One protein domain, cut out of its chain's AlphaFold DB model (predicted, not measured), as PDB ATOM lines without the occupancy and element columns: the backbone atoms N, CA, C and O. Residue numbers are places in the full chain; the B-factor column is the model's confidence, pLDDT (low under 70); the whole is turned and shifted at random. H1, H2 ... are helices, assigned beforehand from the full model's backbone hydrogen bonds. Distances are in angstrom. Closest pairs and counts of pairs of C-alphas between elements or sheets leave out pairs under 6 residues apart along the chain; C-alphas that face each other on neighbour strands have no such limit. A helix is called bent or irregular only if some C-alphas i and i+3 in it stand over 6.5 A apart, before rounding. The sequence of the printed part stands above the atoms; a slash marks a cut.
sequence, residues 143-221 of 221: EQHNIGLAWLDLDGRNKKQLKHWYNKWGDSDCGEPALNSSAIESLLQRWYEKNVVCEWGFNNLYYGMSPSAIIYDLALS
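AT A GLANCE: This is residues 143 to 221 of the 221 residues of an uncharacterized protein of Aeromonas salmonicida (UniProt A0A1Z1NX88). Four helices, H1, H2, H5 and H3, form a small bundle in a ring, H2 running against the other three, with short H4 packed on H3. The 79 printed residues hold five named helices, H1 to H5, and no named strand: all helix, compact, radius of gyration of the C-alphas 11.9 A, spans 39 by 24 by 22 A.

HOW THE PARTS SIT: H1, residues 143 to 154, and H2, residues 159 to 169, form a hairpin, closest C-alphas Ala 150 and Trp 169, 6.9 A. H2 touches H5, residues 211 to 220, opposite ways at a shallow tilt of 23 degrees, closest C-alphas Lys 160 and Ala 219, 5.3 A. The hub H3, residues 181 to 195, touches H4, residues 202 to 206, closest C-alphas Gln 189 and Phe 202, 5.9 A; it only just touches H1 and H5, 3 pairs of C-alphas within 8 A each. O i to N i+4 pairs are within hydrogen-bond range throughout H1, H3, H4 and H5, and 5 of 7 in H2, only just irregular: C-alphas 160 and 163 are 6.9 A apart.

IN THESE COORDINATES: H1 begins at C-alpha 143 (198.982, 200.529, 248.300). H3 is 21.0 A long. H5 ends at C-alpha 220 (214.266, 222.605, 236.093).

THE WHOLE: The C-alphas farthest apart, Gly 175 and Glu 199, are 39.4 A apart. The printed part has no cut; the link H2 to H3 is long. Residues 171 to 178 and 221 have pLDDT under 70.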
ATOM      1  N   GLU A 143     198.149 200.059 249.410       86.94
ATOM      2  CA  GLU A 143     198.982 200.529 248.300       86.94
ATOM      3  C   GLU A 143     198.139 201.128 247.163       86.94
ATOM      4  O   GLU A 143     198.379 202.260 246.750       86.94
ATOM      5  N   GLN A 144     197.100 200.428 246.699       89.00
ATOM      6  CA  GLN A 144     196.195 200.925 245.657       89.00
ATOM      7  C   GLN A 144     195.454 202.198 246.075       89.00
ATOM      8  O   GLN A 144     195.314 203.124 245.274       89.00
ATOM      9  N   HIS A 145     194.992 202.260 247.324       91.56
ATOM     10  CA  HIS A 145     194.360 203.454 247.872       91.56
ATOM     11  C   HIS A 145     195.322 204.649 247.848       91.56
ATOM     12  O   HIS A 145     194.959 205.728 247.375       91.56
ATOM     13  N   ASN A 146     196.569 204.433 248.264       89.94
ATOM     14  CA  ASN A 146     197.611 205.454 248.293       89.94
ATOM     15  C   ASN A 146     198.015 205.917 246.894       89.94
ATOM     16  O   ASN A 146     198.165 207.115 246.686       89.94
ATOM     17  N   ILE A 147     198.102 205.007 245.916       91.50
ATOM     18  CA  ILE A 147     198.292 205.361 244.499       91.50
ATOM     19  C   ILE A 147     197.175 206.304 244.033       91.50
ATOM     20  O   ILE A 147     197.445 207.311 243.380       91.50
ATOM     21  N   GLY A 148     195.921 206.007 244.391       91.25
ATOM     22  CA  GLY A 148     194.772 206.847 244.056       91.25
ATOM     23  C   GLY A 148     194.855 208.242 244.677       91.25
ATOM     24  O   GLY A 148     194.688 209.238 243.973       91.25
ATOM     25  N   LEU A 149     195.158 208.328 245.973       91.62
ATOM     26  CA  LEU A 149     195.333 209.605 246.671       91.62
ATOM     27  C   LEU A 149     196.507 210.415 246.111       91.62
ATOM     28  O   LEU A 149     196.379 211.620 245.907       91.62
ATOM     29  N   ALA A 150     197.632 209.760 245.826       91.69
ATOM     30  CA  ALA A 150     198.809 210.400 245.260       91.69
ATOM     31  C   ALA A 150     198.545 210.938 243.853       91.69
ATOM     32  O   ALA A 150     198.986 212.043 243.539       91.69
ATOM     33  N   TRP A 151     197.789 210.201 243.031       93.25
ATOM     34  CA  TRP A 151     197.346 210.674 241.722       93.25
ATOM     35  C   TRP A 151     196.447 211.906 241.833       93.25
ATOM     36  O   TRP A 151     196.700 212.898 241.156       93.25
ATOM     37  N   LEU A 152     195.428 211.869 242.701       91.69
ATOM     38  CA  LEU A 152     194.538 213.016 242.931       91.69
ATOM     39  C   LEU A 152     195.318 214.261 243.371       91.69
ATOM     40  O   LEU A 152     195.010 215.367 242.942       91.69
ATOM     41  N   ASP A 153     196.346 214.071 244.201       90.06
ATOM     42  CA  ASP A 153     197.232 215.140 244.655       90.06
ATOM     43  C   ASP A 153     198.146 215.663 243.529       90.06
ATOM     44  O   ASP A 153     198.500 216.839 243.532       90.06
ATOM     45  N   LEU A 154     198.531 214.815 242.568       91.56
ATOM     46  CA  LEU A 154     199.437 215.146 241.460       91.56
ATOM     47  C   LEU A 154     198.726 215.822 240.274       91.56
ATOM     48  O   LEU A 154     199.296 216.720 239.655       91.56
ATOM     49  N   ASP A 155     197.497 215.409 239.958       89.75
ATOM     50  CA  ASP A 155     196.792 215.708 238.698       89.75
ATOM     51  C   ASP A 155     196.655 217.207 238.371       89.75
ATOM     52  O   ASP A 155     196.656 217.587 237.199       89.75
ATOM     53  N   GLY A 156     196.561 218.055 239.402       82.25
ATOM     54  CA  GLY A 156     196.418 219.510 239.280       82.25
ATOM     55  C   GLY A 156     197.665 220.324 239.643       82.25
ATOM     56  O   GLY A 156     197.579 221.548 239.733       82.25
ATOM     57  N   ARG A 157     198.809 219.683 239.914       86.75
ATOM     58  CA  ARG A 157     200.028 220.381 240.360       86.75
ATOM     59  C   ARG A 157     200.879 220.875 239.193       86.75
ATOM     60  O   ARG A 157     201.009 220.215 238.165       86.75
ATOM     61  N   ASN A 158     201.540 222.010 239.415       84.94
ATOM     62  CA  ASN A 158     202.520 222.588 238.491       84.94
ATOM     63  C   ASN A 158     203.909 221.940 238.664       84.94
ATOM     64  O   ASN A 158     204.241 221.481 239.758       84.94
ATOM     65  N   LYS A 159     204.775 222.017 237.638       86.00
ATOM     66  CA  LYS A 159     206.158 221.474 237.644       86.00
ATOM     67  C   LYS A 159     206.947 221.777 238.929       86.00
ATOM     68  O   LYS A 159     207.533 220.890 239.541       86.00
ATOM     69  N   LYS A 160     206.889 223.027 239.409       84.62
ATOM     70  CA  LYS A 160     207.604 223.486 240.620       84.62
ATOM     71  C   LYS A 160     207.149 222.794 241.916       84.62
ATOM     72  O   LYS A 160     207.872 222.804 242.906       84.62
ATOM     73  N   GLN A 161     205.954 222.203 241.926       87.12
ATOM     74  CA  GLN A 161     205.359 221.532 243.086       87.12
ATOM     75  C   GLN A 161     205.619 220.015 243.104       87.12
ATOM     76  O   GLN A 161     205.277 219.367 244.096       87.12
ATOM     77  N   LEU A 162     206.250 219.455 242.060       87.94
ATOM     78  CA  LEU A 162     206.559 218.022 241.951       87.94
ATOM     79  C   LEU A 162     207.526 217.548 243.042       87.94
ATOM     80  O   LEU A 162     207.320 216.489 243.626       87.94
ATOM     81  N   LYS A 163     208.527 218.365 243.398       87.56
ATOM     82  CA  LYS A 163     209.471 218.044 244.484       87.56
ATOM     83  C   LYS A 163     208.768 217.893 245.834       87.56
ATOM     84  O   LYS A 163     209.065 216.980 246.595       87.56
ATOM     85  N   HIS A 164     207.811 218.774 246.125       86.69
ATOM     86  CA  HIS A 164     207.043 218.696 247.366       86.69
ATOM     87  C   HIS A 164     206.115 217.472 247.387       86.69
ATOM     88  O   HIS A 164     205.975 216.830 248.424       86.69
ATOM     89  N   TRP A 165     205.522 217.121 246.242       89.69
ATOM     90  CA  TRP A 165     204.739 215.894 246.100       89.69
ATOM     91  C   TRP A 165     205.603 214.642 246.325       89.69
ATOM     92  O   TRP A 165     205.216 213.778 247.106       89.69
ATOM     93  N   TYR A 166     206.806 214.583 245.746       88.56
ATOM     94  CA  TYR A 166     207.731 213.461 245.937       88.56
ATOM     95  C   TYR A 166     208.136 213.262 247.389       88.56
ATOM     96  O   TYR A 166     208.086 212.149 247.889       88.56
ATOM     97  N   ASN A 167     208.479 214.337 248.096       86.81
ATOM     98  CA  ASN A 167     208.873 214.232 249.500       86.81
ATOM     99  C   ASN A 167     207.727 213.725 250.392       86.81
ATOM    100  O   ASN A 167     207.975 213.136 251.435       86.81
ATOM    101  N   LYS A 168     206.471 213.958 249.996       85.75
ATOM    102  CA  LYS A 168     205.290 213.488 250.728       85.75
ATOM    103  C   LYS A 168     204.978 212.010 250.468       85.75
ATOM    104  O   LYS A 168     204.467 211.341 251.353       85.75
ATOM    105  N   TRP A 169     205.234 211.533 249.252       87.06
ATOM    106  CA  TRP A 169     204.739 210.243 248.749       87.06
ATOM    107  C   TRP A 169     205.840 209.206 248.473       87.06
ATOM    108  O   TRP A 169     205.560 208.010 248.393       87.06
ATOM    109  N   GLY A 170     207.083 209.655 248.304       77.00
ATOM    110  CA  GLY A 170     208.252 208.845 247.962       77.00
ATOM    111  C   GLY A 170     209.324 208.776 249.046       77.00
ATOM    112  O   GLY A 170     210.223 207.949 248.916       77.00
ATOM    113  N   ASP A 171     209.243 209.596 250.100       68.06
ATOM    114  CA  ASP A 171     210.180 209.520 251.223       68.06
ATOM    115  C   ASP A 171     209.617 208.633 252.341       68.06
ATOM    116  O   ASP A 171     208.519 208.859 252.855       68.06
ATOM    117  N   SER A 172     210.355 207.576 252.678       57.81
ATOM    118  CA  SER A 172     209.876 206.481 253.530       57.81
ATOM    119  C   SER A 172     210.035 206.752 255.031       57.81
ATOM    120  O   SER A 172     209.608 205.926 255.838       57.81
ATOM    121  N   ASP A 173     210.614 207.896 255.407       55.09
ATOM    122  CA  ASP A 173     210.918 208.253 256.800       55.09
ATOM    123  C   ASP A 173     209.695 208.765 257.587       55.09
ATOM    124  O   ASP A 173     209.698 208.788 258.819       55.09
ATOM    125  N   CYS A 174     208.603 209.117 256.901       48.38
ATOM    126  CA  CYS A 174     207.404 209.699 257.506       48.38
ATOM    127  C   CYS A 174     206.250 208.695 257.655       48.38
ATOM    128  O   CYS A 174     205.143 208.980 257.225       48.38
ATOM    129  N   GLY A 175     206.477 207.529 258.263       56.06
ATOM    130  CA  GLY A 175     205.442 206.738 258.959       56.06
ATOM    131  C   GLY A 175     204.234 206.147 258.196       56.06
ATOM    132  O   GLY A 175     203.622 205.264 258.778       56.06
ATOM    133  N   GLU A 176     203.881 206.584 256.979       56.31
ATOM    134  CA  GLU A 176     203.032 205.950 255.940       56.31
ATOM    135  C   GLU A 176     202.591 207.000 254.880       56.31
ATOM    136  O   GLU A 176     202.315 208.141 255.255       56.31
ATOM    137  N   PRO A 177     202.403 206.654 253.585       56.72
ATOM    138  CA  PRO A 177     202.757 205.420 252.892       56.72
ATOM    139  C   PRO A 177     203.778 205.667 251.768       56.72
ATOM    140  O   PRO A 177     203.499 206.358 250.786       56.72
ATOM    141  N   ALA A 178     204.945 205.036 251.880       69.69
ATOM    142  CA  ALA A 178     205.929 205.030 250.808       69.69
ATOM    143  C   ALA A 178     205.363 204.269 249.601       69.69
ATOM    144  O   ALA A 178     205.116 203.061 249.664       69.69
ATOM    145  N   LEU A 179     205.124 204.978 248.502       81.44
ATOM    146  CA  LEU A 179     204.837 204.339 247.227       81.44
ATOM    147  C   LEU A 179     206.074 203.582 246.748       81.44
ATOM    148  O   LEU A 179     207.203 204.060 246.862       81.44
ATOM    149  N   ASN A 180     205.851 202.412 246.156       85.25
ATOM    150  CA  ASN A 180     206.910 201.703 245.451       85.25
ATOM    151  C   ASN A 180     207.459 202.584 244.316       85.25
ATOM    152  O   ASN A 180     206.695 203.284 243.650       85.25
ATOM    153  N   SER A 181     208.767 202.524 244.052       84.69
ATOM    154  CA  SER A 181     209.417 203.361 243.029       84.69
ATOM    155  C   SER A 181     208.754 203.241 241.652       84.69
ATOM    156  O   SER A 181     208.531 204.251 240.989       84.69
ATOM    157  N   SER A 182     208.314 202.034 241.283       86.69
ATOM    158  CA  SER A 182     207.577 201.778 240.040       86.69
ATOM    159  C   SER A 182     206.203 202.462 239.988       86.69
ATOM    160  O   SER A 182     205.762 202.901 238.925       86.69
ATOM    161  N   ALA A 183     205.517 202.581 241.129       89.12
ATOM    162  CA  ALA A 183     204.236 203.274 241.218       89.12
ATOM    163  C   ALA A 183     204.426 204.787 241.052       89.12
ATOM    164  O   ALA A 183     203.646 205.430 240.353       89.12
ATOM    165  N   ILE A 184     205.496 205.345 241.629       89.62
ATOM    166  CA  ILE A 184     205.858 206.756 241.459       89.62
ATOM    167  C   ILE A 184     206.189 207.050 239.992       89.62
ATOM    168  O   ILE A 184     205.643 207.997 239.431       89.62
ATOM    169  N   GLU A 185     207.019 206.224 239.351       89.25
ATOM    170  CA  GLU A 185     207.350 206.344 237.921       89.25
ATOM    171  C   GLU A 185     206.099 206.331 237.043       89.25
ATOM    172  O   GLU A 185     205.921 207.213 236.207       89.25
ATOM    173  N   SER A 186     205.186 205.389 237.288       90.94
ATOM    174  CA  SER A 186     203.931 205.276 236.535       90.94
ATOM    175  C   SER A 186     203.044 206.521 236.682       90.94
ATOM    176  O   SER A 186     202.423 206.972 235.718       90.94
ATOM    177  N   LEU A 187     202.976 207.103 237.886       92.69
ATOM    178  CA  LEU A 187     202.211 208.327 238.142       92.69
ATOM    179  C   LEU A 187     202.846 209.551 237.470       92.69
ATOM    180  O   LEU A 187     202.127 210.364 236.884       92.69
ATOM    181  N   LEU A 188     204.175 209.667 237.515       91.44
ATOM    182  CA  LEU A 188     204.917 210.734 236.840       91.44
ATOM    183  C   LEU A 188     204.790 210.640 235.322       91.44
ATOM    184  O   LEU A 188     204.558 211.663 234.680       91.44
ATOM    185  N   GLN A 189     204.873 209.431 234.763       91.50
ATOM    186  CA  GLN A 189     204.645 209.186 233.342       91.50
ATOM    187  C   GLN A 189     203.271 209.710 232.926       91.50
ATOM    188  O   GLN A 189     203.159 210.517 232.003       91.50
ATOM    189  N   ARG A 190     202.225 209.310 233.656       92.00
ATOM    190  CA  ARG A 190     200.850 209.733 233.374       92.00
ATOM    191  C   ARG A 190     200.675 211.251 233.477       92.00
ATOM    192  O   ARG A 190     199.950 211.844 232.681       92.00
ATOM    193  N   TRP A 191     201.320 211.889 234.452       92.50
ATOM    194  CA  TRP A 191     201.292 213.346 234.601       92.50
ATOM    195  C   TRP A 191     202.038 214.056 233.460       92.50
ATOM    196  O   TRP A 191     201.545 215.063 232.953       92.50
ATOM    197  N   TYR A 192     203.191 213.527 233.033       90.50
ATOM    198  CA  TYR A 192     203.988 214.066 231.929       90.50
ATOM    199  C   TYR A 192     203.209 214.027 230.618       90.50
ATOM    200  O   TYR A 192     203.071 215.053 229.964       90.50
ATOM    201  N   GLU A 193     202.622 212.876 230.286       89.06
ATOM    202  CA  GLU A 193     201.809 212.691 229.078       89.06
ATOM    203  C   GLU A 193     200.600 213.639 229.029       89.06
ATOM    204  O   GLU A 193     200.179 214.051 227.950       89.06
ATOM    205  N   LYS A 194     200.046 214.012 230.191       88.12
ATOM    206  CA  LYS A 194     198.919 214.949 230.285       88.12
ATOM    207  C   LYS A 194     199.344 216.415 230.142       88.12
ATOM    208  O   LYS A 194     198.608 217.198 229.548       88.12
ATOM    209  N   ASN A 195     200.475 216.805 230.734       86.50
ATOM    210  CA  ASN A 195     200.828 218.217 230.938       86.50
ATOM    211  C   ASN A 195     201.978 218.720 230.058       86.50
ATOM    212  O   ASN A 195     202.167 219.932 229.943       86.50
ATOM    213  N   VAL A 196     202.763 217.825 229.459       86.31
ATOM    214  CA  VAL A 196     203.926 218.174 228.642       86.31
ATOM    215  C   VAL A 196     203.685 217.714 227.211       86.31
ATOM    216  O   VAL A 196     203.587 216.525 226.927       86.31
ATOM    217  N   VAL A 197     203.628 218.674 226.293       81.69
ATOM    218  CA  VAL A 197     203.638 218.392 224.855       81.69
ATOM    219  C   VAL A 197     205.097 218.365 224.406       81.69
ATOM    220  O   VAL A 197     205.760 219.401 224.408       81.69
ATOM    221  N   CYS A 198     205.609 217.183 224.070       80.94
ATOM    222  CA  CYS A 198     206.985 216.968 223.624       80.94
ATOM    223  C   CYS A 198     207.020 215.937 222.487       80.94
ATOM    224  O   CYS A 198     206.174 215.047 222.429       80.94
ATOM    225  N   GLU A 199     208.011 216.041 221.599       81.19
ATOM    226  CA  GLU A 199     208.261 215.052 220.536       81.19
ATOM    227  C   GLU A 199     208.776 213.712 221.088       81.19
ATOM    228  O   GLU A 199     208.645 212.669 220.447       81.19
ATOM    229  N   TRP A 200     209.334 213.727 222.300       81.44
ATOM    230  CA  TRP A 200     209.882 212.556 222.975       81.44
ATOM    231  C   TRP A 200     208.925 212.073 224.067       81.44
ATOM    232  O   TRP A 200     208.491 212.848 224.918       81.44
ATOM    233  N   GLY A 201     208.611 210.775 224.060       84.25
ATOM    234  CA  GLY A 201     207.814 210.155 225.119       84.25
ATOM    235  C   GLY A 201     208.583 210.052 226.439       84.25
ATOM    236  O   GLY A 201     209.813 210.001 226.446       84.25
ATOM    237  N   PHE A 202     207.859 209.946 227.557       87.56
ATOM    238  CA  PHE A 202     208.440 209.852 228.904       87.56
ATOM    239  C   PHE A 202     209.525 208.770 229.013       87.56
ATOM    240  O   PHE A 202     210.629 209.034 229.482       87.56
ATOM    241  N   ASN A 203     209.251 207.571 228.493       86.88
ATOM    242  CA  ASN A 203     210.211 206.466 228.505       86.88
ATOM    243  C   ASN A 203     211.449 206.731 227.637       86.88
ATOM    244  O   ASN A 203     212.509 206.201 227.929       86.88
ATOM    245  N   ASN A 204     211.367 207.570 226.603       86.94
ATOM    246  CA  ASN A 204     212.552 207.902 225.807       86.94
ATOM    247  C   ASN A 204     213.527 208.793 226.590       86.94
ATOM    248  O   ASN A 204     214.725 208.750 226.336       86.94
ATOM    249  N   LEU A 205     213.011 209.592 227.528       85.00
ATOM    250  CA  LEU A 205     213.787 210.558 228.306       85.00
ATOM    251  C   LEU A 205     214.236 210.005 229.662       85.00
ATOM    252  O   LEU A 205     215.327 210.324 230.120       85.00
ATOM    253  N   TYR A 206     213.406 209.175 230.295       88.81
ATOM    254  CA  TYR A 206     213.539 208.840 231.715       88.81
ATOM    255  C   TYR A 206     213.673 207.340 232.013       88.81
ATOM    256  O   TYR A 206     213.613 206.933 233.174       88.81
ATOM    257  N   TYR A 207     213.860 206.489 230.998       87.19
ATOM    258  CA  TYR A 207     213.990 205.045 231.213       87.19
ATOM    259  C   TYR A 207     215.160 204.694 232.143       87.19
ATOM    260  O   TYR A 207     216.305 205.072 231.903       87.19
ATOM    261  N   GLY A 208     214.864 203.939 233.206       84.69
ATOM    262  CA  GLY A 208     215.855 203.489 234.187       84.69
ATOM    263  C   GLY A 208     216.382 204.584 235.123       84.69
ATOM    264  O   GLY A 208     217.276 204.311 235.924       84.69
ATOM    265  N   MET A 209     215.853 205.809 235.047       88.06
ATOM    266  CA  MET A 209     216.177 206.872 235.996       88.06
ATOM    267  C   MET A 209     215.400 206.690 237.298       88.06
ATOM    268  O   MET A 209     214.251 206.258 237.292       88.06
ATOM    269  N   SER A 210     216.008 207.067 238.426       88.19
ATOM    270  CA  SER A 210     215.294 207.051 239.701       88.19
ATOM    271  C   SER A 210     214.169 208.096 239.706       88.19
ATOM    272  O   SER A 210     214.352 209.189 239.155       88.19
ATOM    273  N   PRO A 211     213.049 207.844 240.409       87.19
ATOM    274  CA  PRO A 211     211.953 208.808 240.522       87.19
ATOM    275  C   PRO A 211     212.414 210.200 240.981       87.19
ATOM    276  O   PRO A 211     211.937 211.222 240.492       87.19
ATOM    277  N   SER A 212     213.398 210.248 241.883       85.81
ATOM    278  CA  SER A 212     214.017 211.489 242.342       85.81
ATOM    279  C   SER A 212     214.695 212.267 241.210       85.81
ATOM    280  O   SER A 212     214.481 213.473 241.100       85.81
ATOM    281  N   ALA A 213     215.475 211.603 240.352       87.75
ATOM    282  CA  ALA A 213     216.199 212.237 239.251       87.75
ATOM    283  C   ALA A 213     215.245 212.810 238.194       87.75
ATOM    284  O   ALA A 213     215.442 213.937 237.744       87.75
ATOM    285  N   ILE A 214     214.174 212.076 237.874       88.75
ATOM    286  CA  ILE A 214     213.116 212.521 236.952       88.75
ATOM    287  C   ILE A 214     212.483 213.821 237.455       88.75
ATOM    288  O   ILE A 214     212.302 214.775 236.706       88.75
ATOM    289  N   ILE A 215     212.179 213.891 238.751       87.62
ATOM    290  CA  ILE A 215     211.542 215.070 239.347       87.62
ATOM    291  C   ILE A 215     212.480 216.273 239.383       87.62
ATOM    292  O   ILE A 215     212.018 217.398 239.190       87.62
ATOM    293  N   TYR A 216     213.777 216.063 239.614       86.56
ATOM    294  CA  TYR A 216     214.757 217.144 239.540       86.56
ATOM    295  C   TYR A 216     214.835 217.745 238.135       86.56
ATOM    296  O   TYR A 216     214.824 218.968 238.015       86.56
ATOM    297  N   ASP A 217     214.847 216.909 237.098       87.44
ATOM    298  CA  ASP A 217     214.867 217.362 235.706       87.44
ATOM    299  C   ASP A 217     213.573 218.106 235.326       87.44
ATOM    300  O   ASP A 217     213.603 219.255 234.875       87.44
ATOM    301  N   LEU A 218     212.410 217.525 235.644       85.38
ATOM    302  CA  LEU A 218     211.109 218.146 235.379       85.38
ATOM    303  C   LEU A 218     210.909 219.474 236.119       85.38
ATOM    304  O   LEU A 218     210.220 220.354 235.607       85.38
ATOM    305  N   ALA A 219     211.493 219.635 237.310       81.69
ATOM    306  CA  ALA A 219     211.425 220.875 238.082       81.69
ATOM    307  C   ALA A 219     212.330 221.997 237.535       81.69
ATOM    308  O   ALA A 219     212.097 223.162 237.869       81.69
ATOM    309  N   LEU A 220     213.352 221.656 236.742       76.56
ATOM    310  CA  LEU A 220     214.266 222.605 236.093       76.56
ATOM    311  C   LEU A 220     213.753 223.074 234.718       76.56
ATOM    312  O   LEU A 220     214.105 224.176 234.296       76.56
ATOM    313  N   SER A 221     212.921 222.261 234.052       62.56
ATOM    314  CA  SER A 221     212.259 222.549 232.761       62.56
ATOM    315  C   SER A 221     211.009 223.429 232.853       62.56
ATOM    316  O   SER A 221     210.574 223.955 231.806       62.56
TER     317      SER A 221